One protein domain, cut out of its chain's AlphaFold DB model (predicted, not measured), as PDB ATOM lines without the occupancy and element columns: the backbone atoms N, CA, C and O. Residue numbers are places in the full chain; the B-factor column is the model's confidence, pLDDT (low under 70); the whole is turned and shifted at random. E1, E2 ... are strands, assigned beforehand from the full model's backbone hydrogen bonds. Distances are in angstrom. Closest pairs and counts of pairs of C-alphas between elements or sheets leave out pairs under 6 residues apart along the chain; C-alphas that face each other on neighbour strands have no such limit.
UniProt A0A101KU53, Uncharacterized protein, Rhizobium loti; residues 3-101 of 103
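This is residues 3 to 101 of the 103 residues of an uncharacterized protein of Rhizobium loti (UniProt A0A101KU53). The model is a long, narrow ribbon of antiparallel strands, turned sharply near one end into an L. The long arm is the hairpin of E3 and E4, with E6 and residues 88 to 92 of E5 side by side with E4 along its other edge; the short arm holds E1, E2 and residues 66 to 69 of E4, and near the turn at residues 42 to 45 the ribbon is two strands wide. The printed part has 99 residues, with no named helix and six named strands, E1 to E6 in order, in one branched, twisted antiparallel sheet; the class is all strand. The whole is extended, with a radius of gyration of the C-alphas of 23.3 A and spans of 73 by 34 by 21 A, a rod.

E1, residues 3 to 5, forms a hairpin with E2, residues 16 to 19; they are antiparallel at 176 degrees, with N 3 and O 18 2.9 A apart, within hydrogen-bond range. E2 runs on into E3, residues 22 to 41, across a break of 2 residues, at 87 degrees. E3 forms a hairpin with E4, residues 46 to 69, antiparallel at 169 degrees, with N 37 and O 49 2.8 A apart. E4 is also the antiparallel neighbour of E2, with N 17 and O 68 2.8 A apart. E5, residues 82 to 92, forms a hairpin with E4, antiparallel at 154 degrees, with N 62 and O 90 2.9 A apart. E3, E4 and E5 make a meander, each strand the antiparallel neighbour of the one before. E6, residues 95 to 100, is antiparallel to E4 at 160 degrees, with N 54 and O 98 2.9 A apart. E2 and E3 lie on one side of E4, E5 and E6 on the other side. E1 is apart from E3, E5 and E6.

E1 begins at C-alpha 3, at (130.556, 184.358, 210.997). E3 is 52.8 A long from first to last C-alpha and bends by 63 degrees at residue 38. E4 is 59.0 A long, begins at C-alpha 46, at (116.500, 143.870, 233.127), and bends by 86 degrees at residue 66. E5, 20.5 A long, bends by 97 degrees at residue 85. E6, 16.1 A long, ends at C-alpha 100, at (128.622, 154.554, 221.369).

The two C-alphas farthest apart are those of Gly 43 and Pro 74, at 74.3 A. The printed part has no cut. The link from E4 to E5, residues 70 to 81, is long, and its C-alphas lie 23 to 32 A from the mean of all C-alphas. The mean pLDDT of the printed part is 94.9, and no printed residue is under 70.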
ATOM      1  N   ASP A   3     129.118 184.597 211.149       95.19
ATOM      2  CA  ASP A   3     130.556 184.358 210.997       95.19
ATOM      3  C   ASP A   3     131.351 185.495 211.645       95.19
ATOM      4  O   ASP A   3     130.888 186.643 211.632       95.19
ATOM      5  N   ARG A   4     132.496 185.186 212.261       97.25
ATOM      6  CA  ARG A   4     133.358 186.157 212.945       97.25
ATOM      7  C   ARG A   4     134.831 185.836 212.747       97.25
ATOM      8  O   ARG A   4     135.256 184.716 213.005       97.25
ATOM      9  N   ASP A   5     135.603 186.879 212.465       96.31
ATOM     10  CA  ASP A   5     137.050 186.804 212.284       96.31
ATOM     11  C   ASP A   5     137.790 187.663 213.313       96.31
ATOM     12  O   ASP A   5     137.374 188.784 213.616       96.31
ATOM     13  N   TRP A   6     138.930 187.163 213.796       96.75
ATOM     14  CA  TRP A   6     139.885 187.872 214.658       96.75
ATOM     15  C   TRP A   6     141.210 188.062 213.914       96.75
ATOM     16  O   TRP A   6     142.190 187.365 214.161       96.75
ATOM     17  N   ALA A   7     141.215 188.980 212.950       95.44
ATOM     18  CA  ALA A   7     142.370 189.253 212.095       95.44
ATOM     19  C   ALA A   7     143.177 190.494 212.524       95.44
ATOM     20  O   ALA A   7     144.312 190.663 212.078       95.44
ATOM     21  N   SER A   8     142.615 191.361 213.376       94.81
ATOM     22  CA  SER A   8     143.337 192.521 213.919       94.81
ATOM     23  C   SER A   8     144.403 192.075 214.921       94.81
ATOM     24  O   SER A   8     144.149 191.230 215.776       94.81
ATOM     25  N   LYS A   9     145.598 192.661 214.831       95.50
ATOM     26  CA  LYS A   9     146.684 192.494 215.811       95.50
ATOM     27  C   LYS A   9     146.636 193.558 216.905       95.50
ATOM     28  O   LYS A   9     147.232 193.367 217.961       95.50
ATOM     29  N   LEU A  10     145.966 194.680 216.639       96.81
ATOM     30  CA  LEU A  10     145.845 195.807 217.566       96.81
ATOM     31  C   LEU A  10     144.620 195.707 218.484       96.81
ATOM     32  O   LEU A  10     144.600 196.335 219.541       96.81
ATOM     33  N   HIS A  11     143.617 194.914 218.107       94.50
ATOM     34  CA  HIS A  11     142.381 194.742 218.863       94.50
ATOM     35  C   HIS A  11     142.156 193.271 219.228       94.50
ATOM     36  O   HIS A  11     142.327 192.382 218.404       94.50
ATOM     37  N   SER A  12     141.730 193.019 220.468       95.38
ATOM     38  CA  SER A  12     141.426 191.672 220.978       95.38
ATOM     39  C   SER A  12     140.012 191.181 220.642       95.38
ATOM     40  O   SER A  12     139.695 190.013 220.864       95.38
ATOM     41  N   ASP A  13     139.154 192.061 220.128       96.06
ATOM     42  CA  ASP A  13     137.792 191.726 219.713       96.06
ATOM     43  C   ASP A  13     137.738 191.392 218.212       96.06
ATOM     44  O   ASP A  13     138.683 191.657 217.467       96.06
ATOM     45  N   TRP A  14     136.628 190.811 217.752       97.50
ATOM     46  CA  TRP A  14     136.463 190.426 216.348       97.50
ATOM     47  C   TRP A  14     136.636 191.641 215.426       97.50
ATOM     48  O   TRP A  14     136.074 192.718 215.662       97.50
ATOM     49  N   SER A  15     137.394 191.454 214.353       97.00
ATOM     50  CA  SER A  15     137.611 192.436 213.290       97.00
ATOM     51  C   SER A  15     136.588 192.293 212.165       97.00
ATOM     52  O   SER A  15     136.263 193.275 211.509       97.00
ATOM     53  N   GLY A  16     136.066 191.085 211.944       97.31
ATOM     54  CA  GLY A  16     135.025 190.798 210.958       97.31
ATOM     55  C   GLY A  16     133.802 190.150 211.597       97.31
ATOM     56  O   GLY A  16     133.939 189.325 212.499       97.31
ATOM     57  N   ARG A  17     132.604 190.528 211.150       97.50
ATOM     58  CA  ARG A  17     131.341 189.860 211.475       97.50
ATOM     59  C   ARG A  17     130.415 189.875 210.272       97.50
ATOM     60  O   ARG A  17     129.983 190.951 209.865       97.50
ATOM     61  N   ALA A  18     130.016 188.703 209.791       96.88
ATOM     62  CA  ALA A  18     129.019 188.551 208.736       96.88
ATOM     63  C   ALA A  18     127.739 187.897 209.276       96.88
ATOM     64  O   ALA A  18     127.780 186.899 209.997       96.88
ATOM     65  N   VAL A  19     126.584 188.459 208.923       97.38
ATOM     66  CA  VAL A  19     125.249 187.953 209.256       97.38
ATOM     67  C   VAL A  19     124.553 187.548 207.963       97.38
ATOM     68  O   VAL A  19     124.318 188.384 207.095       97.38
ATOM     69  N   MET A  20     124.178 186.275 207.854       96.06
ATOM     70  CA  MET A  20     123.421 185.727 206.725       96.06
ATOM     71  C   MET A  20     122.076 185.192 207.241       96.06
ATOM     72  O   MET A  20     122.034 184.061 207.734       96.06
ATOM     73  N   PRO A  21     120.993 185.992 207.216       95.50
ATOM     74  CA  PRO A  21     119.682 185.565 207.716       95.50
ATOM     75  C   PRO A  21     119.068 184.444 206.877       95.50
ATOM     76  O   PRO A  21     118.481 183.521 207.430       95.50
ATOM     77  N   ASP A  22     119.261 184.495 205.556       96.69
ATOM     78  CA  ASP A  22     118.844 183.436 204.642       96.69
ATOM     79  C   ASP A  22     119.868 182.297 204.690       96.69
ATOM     80  O   ASP A  22     120.902 182.301 204.021       96.69
ATOM     81  N   THR A  23     119.647 181.351 205.598       96.62
ATOM     82  CA  THR A  23     120.461 180.141 205.725       96.62
ATOM     83  C   THR A  23     119.556 178.927 205.687       96.62
ATOM     84  O   THR A  23     118.810 178.665 206.627       96.62
ATOM     85  N   ASN A  24     119.674 178.156 204.614       96.69
ATOM     86  CA  ASN A  24     118.818 177.013 204.348       96.69
ATOM     87  C   ASN A  24     119.490 175.714 204.787       96.69
ATOM     88  O   ASN A  24     120.645 175.454 204.430       96.69
ATOM     89  N   LEU A  25     118.750 174.882 205.529       96.69
ATOM     90  CA  LEU A  25     119.114 173.488 205.778       96.69
ATOM     91  C   LEU A  25     118.866 172.710 204.487       96.69
ATOM     92  O   LEU A  25     117.723 172.522 204.081       96.69
ATOM     93  N   ASN A  26     119.931 172.284 203.815       96.56
ATOM     94  CA  ASN A  26     119.807 171.529 202.572       96.56
ATOM     95  C   ASN A  26     119.461 170.066 202.834       96.56
ATOM     96  O   ASN A  26     118.632 169.503 202.128       96.56
ATOM     97  N   HIS A  27     120.122 169.448 203.813       95.62
ATOM     98  CA  HIS A  27     119.822 168.087 204.240       95.62
ATOM     99  C   HIS A  27     120.275 167.859 205.681       95.62
ATOM    100  O   HIS A  27     121.220 168.492 206.160       95.62
ATOM    101  N   TYR A  28     119.598 166.927 206.340       97.19
ATOM    102  CA  TYR A  28     119.945 166.403 207.653       97.19
ATOM    103  C   TYR A  28     119.690 164.896 207.648       97.19
ATOM    104  O   TYR A  28     118.572 164.459 207.378       97.19
ATOM    105  N   PHE A  29     120.725 164.111 207.928       96.31
ATOM    106  CA  PHE A  29     120.638 162.667 208.101       96.31
ATOM    107  C   PHE A  29     121.294 162.296 209.425       96.31
ATOM    108  O   PHE A  29     122.437 162.669 209.672       96.31
ATOM    109  N   SER A  30     120.588 161.559 210.278       97.00
ATOM    110  CA  SER A  30     121.156 161.019 211.511       97.00
ATOM    111  C   SER A  30     120.603 159.629 211.769       97.00
ATOM    112  O   SER A  30     119.414 159.379 211.568       97.00
ATOM    113  N   GLY A  31     121.474 158.720 212.195       96.75
ATOM    114  CA  GLY A  31     121.107 157.341 212.480       96.75
ATOM    115  C   GLY A  31     122.103 156.668 213.411       96.75
ATOM    116  O   GLY A  31     123.271 157.056 213.488       96.75
ATOM    117  N   SER A  32     121.633 155.648 214.124       97.12
ATOM    118  CA  SER A  32     122.481 154.811 214.965       97.12
ATOM    119  C   SER A  32     122.110 153.338 214.853       97.12
ATOM    120  O   SER A  32     120.969 152.984 214.560       97.12
ATOM    121  N   ILE A  33     123.108 152.485 215.065       96.25
ATOM    122  CA  ILE A  33     122.959 151.037 215.197       96.25
ATOM    123  C   ILE A  33     123.578 150.658 216.537       96.25
ATOM    124  O   ILE A  33     124.703 151.066 216.829       96.25
ATOM    125  N   GLN A  34     122.839 149.898 217.342       95.88
ATOM    126  CA  GLN A  34     123.259 149.443 218.665       95.88
ATOM    127  C   GLN A  34     123.015 147.943 218.800       95.88
ATOM    128  O   GLN A  34     122.075 147.401 218.214       95.88
ATOM    129  N   LEU A  35     123.899 147.285 219.542       94.62
ATOM    130  CA  LEU A  35     123.784 145.888 219.920       94.62
ATOM    131  C   LEU A  35     123.877 145.790 221.439       94.62
ATOM    132  O   LEU A  35     124.896 146.169 222.018       94.62
ATOM    133  N   ASP A  36     122.832 145.225 222.039       95.12
ATOM    134  CA  ASP A  36     122.677 145.116 223.485       95.12
ATOM    135  C   ASP A  36     122.678 143.656 223.939       95.12
ATOM    136  O   ASP A  36     122.166 142.757 223.264       95.12
ATOM    137  N   ARG A  37     123.220 143.422 225.134       93.50
ATOM    138  CA  ARG A  37     123.169 142.138 225.828       93.50
ATOM    139  C   ARG A  37     122.648 142.330 227.243       93.50
ATOM    140  O   ARG A  37     123.288 142.989 228.057       93.50
ATOM    141  N   ILE A  38     121.529 141.679 227.558       95.19
ATOM    142  CA  ILE A  38     121.025 141.581 228.933       95.19
ATOM    143  C   ILE A  38     122.030 140.773 229.763       95.19
ATOM    144  O   ILE A  38     122.360 139.639 229.411       95.19
ATOM    145  N   VAL A  39     122.522 141.357 230.854       94.62
ATOM    146  CA  VAL A  39     123.486 140.724 231.775       94.62
ATOM    147  C   VAL A  39     122.887 140.425 233.146       94.62
ATOM    148  O   VAL A  39     123.400 139.563 233.853       94.62
ATOM    149  N   ALA A  40     121.783 141.078 233.510       92.81
ATOM    150  CA  ALA A  40     121.004 140.732 234.691       92.81
ATOM    151  C   ALA A  40     119.514 140.920 234.408       92.81
ATOM    152  O   ALA A  40     119.119 141.865 233.730       92.81
ATOM    153  N   SER A  41     118.683 140.031 234.945       92.50
ATOM    154  CA  SER A  41     117.231 140.165 234.892       92.50
ATOM    155  C   SER A  41     116.629 139.688 236.205       92.50
ATOM    156  O   SER A  41     116.940 138.598 236.677       92.50
ATOM    157  N   THR A  42     115.761 140.500 236.790       90.69
ATOM    158  CA  THR A  42     114.785 140.084 237.795       90.69
ATOM    159  C   THR A  42     113.453 139.807 237.094       90.69
ATOM    160  O   THR A  42     113.294 140.111 235.911       90.69
ATOM    161  N   GLY A  43     112.471 139.247 237.805       87.19
ATOM    162  CA  GLY A  43     111.132 139.011 237.247       87.19
ATOM    163  C   GLY A  43     110.394 140.278 236.785       87.19
ATOM    164  O   GLY A  43     109.347 140.162 236.159       87.19
ATOM    165  N   THR A  44     110.921 141.474 237.080       92.19
ATOM    166  CA  THR A  44     110.308 142.769 236.742       92.19
ATOM    167  C   THR A  44     111.250 143.770 236.066       92.19
ATOM    168  O   THR A  44     110.764 144.765 235.536       92.19
ATOM    169  N   SER A  45     112.566 143.530 236.048       93.88
ATOM    170  CA  SER A  45     113.556 144.469 235.502       93.88
ATOM    171  C   SER A  45     114.692 143.739 234.798       93.88
ATOM    172  O   SER A  45     115.090 142.657 235.216       93.88
ATOM    173  N   SER A  46     115.289 144.365 233.788       92.50
ATOM    174  CA  SER A  46     116.500 143.870 233.127       92.50
ATOM    175  C   SER A  46     117.554 144.964 233.021       92.50
ATOM    176  O   SER A  46     117.228 146.120 232.769       92.50
ATOM    177  N   PHE A  47     118.817 144.581 233.170       93.75
ATOM    178  CA  PHE A  47     119.984 145.418 232.930       93.75
ATOM    179  C   PHE A  47     120.760 144.857 231.736       93.75
ATOM    180  O   PHE A  47     121.069 143.660 231.698       93.75
ATOM    181  N   ALA A  48     121.050 145.716 230.760       93.81
ATOM    182  CA  ALA A  48     121.760 145.371 229.540       93.81
ATOM    183  C   ALA A  48     122.955 146.299 229.335       93.81
ATOM    184  O   ALA A  48     122.873 147.486 229.636       93.81
ATOM    185  N   ILE A  49     124.032 145.730 228.803       94.12
ATOM    186  CA  ILE A  49     125.201 146.471 228.332       94.12
ATOM    187  C   ILE A  49     125.185 146.455 226.808       94.12
ATOM    188  O   ILE A  49     124.835 145.433 226.208       94.12
ATOM    189  N   GLY A  50     125.570 147.556 226.180       92.50
ATOM    190  CA  GLY A  50     125.467 147.692 224.733       92.50
ATOM    191  C   GLY A  50     126.537 148.576 224.140       92.50
ATOM    192  O   GLY A  50     127.086 149.437 224.814       92.50
ATOM    193  N   ALA A  51     126.846 148.347 222.870       95.12
ATOM    194  CA  ALA A  51     127.748 149.188 222.098       95.12
ATOM    195  C   ALA A  51     127.121 149.503 220.744       95.12
ATOM    196  O   ALA A  51     126.302 148.746 220.219       95.12
ATOM    197  N   GLY A  52     127.545 150.606 220.141       95.06
ATOM    198  CA  GLY A  52     126.985 151.001 218.864       95.06
ATOM    199  C   GLY A  52     127.798 152.026 218.109       95.06
ATOM    200  O   GLY A  52     128.918 152.393 218.466       95.06
ATOM    201  N   PHE A  53     127.194 152.492 217.031       96.88
ATOM    202  CA  PHE A  53     127.731 153.521 216.169       96.88
ATOM    203  C   PHE A  53     126.634 154.520 215.834       96.88
ATOM    204  O   PHE A  53     125.482 154.135 215.623       96.88
ATOM    205  N   ARG A  54     126.997 155.798 215.767       97.00
ATOM    206  CA  ARG A  54     126.117 156.885 215.352       97.00
ATOM    207  C   ARG A  54     126.764 157.654 214.213       97.00
ATOM    208  O   ARG A  54     127.942 157.989 214.281       97.00
ATOM    209  N   TYR A  55     125.965 157.986 213.210       97.19
ATOM    210  CA  TYR A  55     126.357 158.849 212.109       97.19
ATOM    211  C   TYR A  55     125.411 160.040 212.005       97.19
ATOM    212  O   TYR A  55     124.200 159.875 212.141       97.19
ATOM    213  N   THR A  56     125.959 161.228 211.760       97.62
ATOM    214  CA  THR A  56     125.192 162.442 211.463       97.62
ATOM    215  C   THR A  56     125.839 163.203 210.305       97.62
ATOM    216  O   THR A  56     127.044 163.432 210.306       97.62
ATOM    217  N   ASP A  57     125.044 163.609 209.319       97.62
ATOM    218  CA  ASP A  57     125.427 164.458 208.186       97.62
ATOM    219  C   ASP A  57     124.457 165.636 208.117       97.62
ATOM    220  O   ASP A  57     123.239 165.457 208.028       97.62
ATOM    221  N   VAL A  58     124.995 166.851 208.171       97.69
ATOM    222  CA  VAL A  58     124.211 168.084 208.119       97.69
ATOM    223  C   VAL A  58     124.784 168.978 207.042       97.69
ATOM    224  O   VAL A  58     125.995 169.141 206.943       97.69
ATOM    225  N   LYS A  59     123.926 169.634 206.264       97.81
ATOM    226  CA  LYS A  59     124.376 170.627 205.292       97.81
ATOM    227  C   LYS A  59     123.538 171.882 205.317       97.81
ATOM    228  O   LYS A  59     122.322 171.828 205.167       97.81
ATOM    229  N   TRP A  60     124.231 173.011 205.380       98.00
ATOM    230  CA  TRP A  60     123.650 174.342 205.310       98.00
ATOM    231  C   TRP A  60     124.236 175.121 204.135       98.00
ATOM    232  O   TRP A  60     125.429 175.007 203.824       98.00
ATOM    233  N   THR A  61     123.410 175.949 203.505       97.75
ATOM    234  CA  THR A  61     123.857 176.959 202.542       97.75
ATOM    235  C   THR A  61     123.292 178.312 202.952       97.75
ATOM    236  O   THR A  61     122.085 178.445 203.136       97.75
ATOM    237  N   ALA A  62     124.172 179.299 203.095       97.06
ATOM    238  CA  ALA A  62     123.828 180.676 203.414       97.06
ATOM    239  C   ALA A  62     123.886 181.556 202.160       97.06
ATOM    240  O   ALA A  62     124.802 181.424 201.335       97.06
ATOM    241  N   TYR A  63     122.919 182.459 202.047       96.44
ATOM    242  CA  TYR A  63     122.736 183.373 200.932       96.44
ATOM    243  C   TYR A  63     122.678 184.823 201.420       96.44
ATOM    244  O   TYR A  63     122.224 185.106 202.531       96.44
ATOM    245  N   GLY A  64     123.169 185.731 200.577       96.44
ATOM    246  CA  GLY A  64     123.244 187.161 200.833       96.44
ATOM    247  C   GLY A  64     123.795 187.516 202.207       96.44
ATOM    248  O   GLY A  64     124.711 186.878 202.725       96.44
ATOM    249  N   GLY A  65     123.228 188.568 202.788       95.94
ATOM    250  CA  GLY A  65     123.552 189.021 204.131       95.94
ATOM    251  C   GLY A  65     124.305 190.341 204.148       95.94
ATOM    252  O   GLY A  65     124.402 191.053 203.150       95.94
ATOM    253  N   TYR A  66     124.827 190.679 205.315       97.06
ATOM    254  CA  TYR A  66     125.524 191.934 205.559       97.06
ATOM    255  C   TYR A  66     126.623 191.730 206.591       97.06
ATOM    256  O   TYR A  66     126.572 190.790 207.390       97.06
ATOM    257  N   GLY A  67     127.618 192.609 206.590       96.81
ATOM    258  CA  GLY A  67     128.751 192.491 207.491       96.81
ATOM    259  C   GLY A  67     129.272 193.813 208.025       96.81
ATOM    260  O   GLY A  67     128.884 194.893 207.585       96.81
ATOM    261  N   ILE A  68     130.161 193.682 209.002       98.12
ATOM    262  CA  ILE A  68     131.041 194.731 209.506       98.12
ATOM    263  C   ILE A  68     132.447 194.132 209.505       98.12
ATOM    264  O   ILE A  68     132.666 193.107 210.146       98.12
ATOM    265  N   GLU A  69     133.376 194.741 208.782       97.12
ATOM    266  CA  GLU A  69     134.750 194.273 208.599       97.12
ATOM    267  C   GLU A  69     135.738 195.407 208.884       97.12
ATOM    268  O   GLU A  69     135.456 196.574 208.619       97.12
ATOM    269  N   SER A  70     136.916 195.061 209.388       97.12
ATOM    270  CA  SER A  70     138.088 195.935 209.385       97.12
ATOM    271  C   SER A  70     138.814 195.811 208.049       97.12
ATOM    272  O   SER A  70     139.132 194.696 207.634       97.12
ATOM    273  N   SER A  71     139.144 196.924 207.390       95.06
ATOM    274  CA  SER A  71     139.969 196.890 206.171       95.06
ATOM    275  C   SER A  71     141.428 196.489 206.436       95.06
ATOM    276  O   SER A  71     142.151 196.133 205.507       95.06
ATOM    277  N   GLY A  72     141.865 196.567 207.696       92.69
ATOM    278  CA  GLY A  72     143.211 196.240 208.162       92.69
ATOM    279  C   GLY A  72     143.701 197.255 209.192       92.69
ATOM    280  O   GLY A  72     143.277 198.408 209.174       92.69
ATOM    281  N   ASP A  73     144.604 196.842 210.080       94.12
ATOM    282  CA  ASP A  73     145.106 197.712 211.148       94.12
ATOM    283  C   ASP A  73     145.793 198.976 210.584       94.12
ATOM    284  O   ASP A  73     146.610 198.863 209.664       94.12
ATOM    285  N   PRO A  74     145.511 200.178 211.128       94.56
ATOM    286  CA  PRO A  74     144.742 200.451 212.352       94.56
ATOM    287  C   PRO A  74     143.231 200.678 212.149       94.56
ATOM    288  O   PRO A  74     142.537 201.008 213.107       94.56
ATOM    289  N   LEU A  75     142.709 200.560 210.926       96.31
ATOM    290  CA  LEU A  75     141.289 200.769 210.644       96.31
ATOM    291  C   LEU A  75     140.471 199.585 211.174       96.31
ATOM    292  O   LEU A  75     140.726 198.427 210.836       96.31
ATOM    293  N   PHE A  76     139.500 199.881 212.041       97.00
ATOM    294  CA  PHE A  76     138.733 198.875 212.763       97.00
ATOM    295  C   PHE A  76     137.235 199.029 212.500       97.00
ATOM    296  O   PHE A  76     136.658 200.071 212.814       97.00
ATOM    297  N   ARG A  77     136.603 197.970 211.969       97.00
ATOM    298  CA  ARG A  77     135.157 197.907 211.678       97.00
ATOM    299  C   ARG A  77     134.650 199.051 210.792       97.00
ATOM    300  O   ARG A  77     133.530 199.529 210.948       97.00
ATOM    301  N   ASP A  78     135.486 199.501 209.872       97.25
ATOM    302  CA  ASP A  78     135.227 200.635 208.991       97.25
ATOM    303  C   ASP A  78     134.428 200.242 207.734       97.25
ATOM    304  O   ASP A  78     133.727 201.068 207.141       97.25
ATOM    305  N   ARG A  79     134.456 198.963 207.348       97.31
ATOM    306  CA  ARG A  79     133.812 198.463 206.135       97.31
ATOM    307  C   ARG A  79     132.485 197.769 206.440       97.31
ATOM    308  O   ARG A  79     132.389 196.943 207.341       97.31
ATOM    309  N   HIS A  80     131.471 198.057 205.625       97.12
ATOM    310  CA  HIS A  80     130.094 197.592 205.826       97.12
ATOM    311  C   HIS A  80     129.541 196.907 204.561       97.12
ATOM    312  O   HIS A  80     128.738 197.502 203.837       97.12
ATOM    313  N   PRO A  81     130.013 195.694 204.209       94.75
ATOM    314  CA  PRO A  81     129.570 195.006 203.000       94.75
ATOM    315  C   PRO A  81     128.105 194.555 203.084       94.75
ATOM    316  O   PRO A  81     127.612 194.152 204.138       94.75
ATOM    317  N   ILE A  82     127.434 194.563 201.931       96.06
ATOM    318  CA  ILE A  82     126.101 193.987 201.729       96.06
ATOM    319  C   ILE A  82     126.194 193.016 200.551       96.06
ATOM    320  O   ILE A  82     126.681 193.379 199.477       96.06
ATOM    321  N   TRP A  83     125.732 191.782 200.746       94.44
ATOM    322  CA  TRP A  83     125.679 190.757 199.707       94.44
ATOM    323  C   TRP A  83     124.237 190.582 199.203       94.44
ATOM    324  O   TRP A  83     123.325 190.443 200.022       94.44
ATOM    325  N   PRO A  84     124.013 190.554 197.872       93.31
ATOM    326  CA  PRO A  84     122.693 190.306 197.289       93.31
ATOM    327  C   PRO A  84     122.069 188.998 197.782       93.31
ATOM    328  O   PRO A  84     122.777 188.008 197.960       93.31
ATOM    329  N   GLY A  85     120.749 188.989 197.986       87.94
ATOM    330  CA  GLY A  85     120.025 187.875 198.613       87.94
ATOM    331  C   GLY A  85     120.121 186.538 197.874       87.94
ATOM    332  O   GLY A  85     120.057 185.495 198.502       87.94
ATOM    333  N   ASP A  86     120.327 186.545 196.562       87.25
ATOM    334  CA  ASP A  86     120.486 185.348 195.729       87.25
ATOM    335  C   ASP A  86     121.928 184.812 195.705       87.25
ATOM    336  O   ASP A  86     122.188 183.670 195.307       87.25
ATOM    337  N   ARG A  87     122.895 185.617 196.153       89.75
ATOM    338  CA  ARG A  87     124.302 185.242 196.152       89.75
ATOM    339  C   ARG A  87     124.562 184.228 197.253       89.75
ATOM    340  O   ARG A  87     124.546 184.554 198.432       89.75
ATOM    341  N   LYS A  88     124.925 183.007 196.872       91.12
ATOM    342  CA  LYS A  88     125.480 182.029 197.811       91.12
ATOM    343  C   LYS A  88     126.810 182.540 198.383       91.12
ATOM    344  O   LYS A  88     127.743 182.787 197.619       91.12
ATOM    345  N   VAL A  89     126.906 182.644 199.710       89.62
ATOM    346  CA  VAL A  89     128.098 183.162 200.410       89.62
ATOM    347  C   VAL A  89     128.868 182.036 201.092       89.62
ATOM    348  O   VAL A  89     130.058 181.871 200.842       89.62
ATOM    349  N   VAL A  90     128.185 181.199 201.879       92.50
ATOM    350  CA  VAL A  90     128.820 180.112 202.645       92.50
ATOM    351  C   VAL A  90     128.085 178.792 202.435       92.50
ATOM    352  O   VAL A  90     126.862 178.739 202.297       92.50
ATOM    353  N   ARG A  91     128.839 177.692 202.412       94.38
ATOM    354  CA  ARG A  91     128.315 176.328 202.513       94.38
ATOM    355  C   ARG A  91     129.107 175.578 203.571       94.38
ATOM    356  O   ARG A  91     130.328 175.536 203.487       94.38
ATOM    357  N   GLN A  92     128.403 174.921 204.482       93.56
ATOM    358  CA  GLN A  92     129.001 174.013 205.457       93.56
ATOM    359  C   GLN A  92     128.346 172.641 205.362       93.56
ATOM    360  O   GLN A  92     127.154 172.527 205.067       93.56
ATOM    361  N   SER A  93     129.139 171.587 205.540       94.44
ATOM    362  CA  SER A  93     128.652 170.204 205.488       94.44
ATOM    363  C   SER A  93     129.341 169.314 206.533       94.44
ATOM    364  O   SER A  93     130.137 168.459 206.139       94.44
ATOM    365  N   PRO A  94     129.126 169.553 207.846       93.81
ATOM    366  CA  PRO A  94     129.683 168.704 208.895       93.81
ATOM    367  C   PRO A  94     129.197 167.258 208.778       93.81
ATOM    368  O   PRO A  94     128.035 167.002 208.452       93.81
ATOM    369  N   LYS A  95     130.103 166.323 209.064       94.56
ATOM    370  CA  LYS A  95     129.839 164.887 209.099       94.56
ATOM    371  C   LYS A  95     130.526 164.307 210.318       94.56
ATOM    372  O   LYS A  95     131.752 164.334 210.376       94.56
ATOM    373  N   ASP A  96     129.734 163.740 211.214       95.81
ATOM    374  CA  ASP A  96     130.208 163.176 212.469       95.81
ATOM    375  C   ASP A  96     129.886 161.684 212.537       95.81
ATOM    376  O   ASP A  96     128.810 161.224 212.138       95.81
ATOM    377  N   ALA A  97     130.858 160.924 213.023       92.19
ATOM    378  CA  ALA A  97     130.841 159.475 213.103       92.19
ATOM    379  C   ALA A  97     131.434 159.066 214.452       92.19
ATOM    380  O   ALA A  97     132.653 159.070 214.619       92.19
ATOM    381  N   ASP A  98     130.571 158.688 215.391       94.62
ATOM    382  CA  ASP A  98     130.963 158.426 216.774       94.62
ATOM    383  C   ASP A  98     130.667 156.980 217.172       94.62
ATOM    384  O   ASP A  98     129.632 156.403 216.821       94.62
ATOM    385  N   ARG A  99     131.561 156.402 217.980       87.25
ATOM    386  CA  ARG A  99     131.280 155.159 218.706       87.25
ATOM    387  C   ARG A  99     130.390 155.458 219.907       87.25
ATOM    388  O   ARG A  99     130.650 156.399 220.650       87.25
ATOM    389  N   ILE A 100     129.395 154.607 220.129       87.88
ATOM    390  CA  ILE A 100     128.622 154.554 221.369       87.88
ATOM    391  C   ILE A 100     129.323 153.514 222.259       87.88
ATOM    392  O   ILE A 100     129.331 152.331 221.894       87.88
ATOM    393  N   PRO A 101     129.999 153.940 223.342       77.75
ATOM    394  CA  PRO A 101     130.759 153.040 224.202       77.75
ATOM    395  C   PRO A 101     129.837 152.128 225.019       77.75
ATOM    396  O   PRO A 101     128.649 152.405 225.157       77.75
TER     397      PRO A 101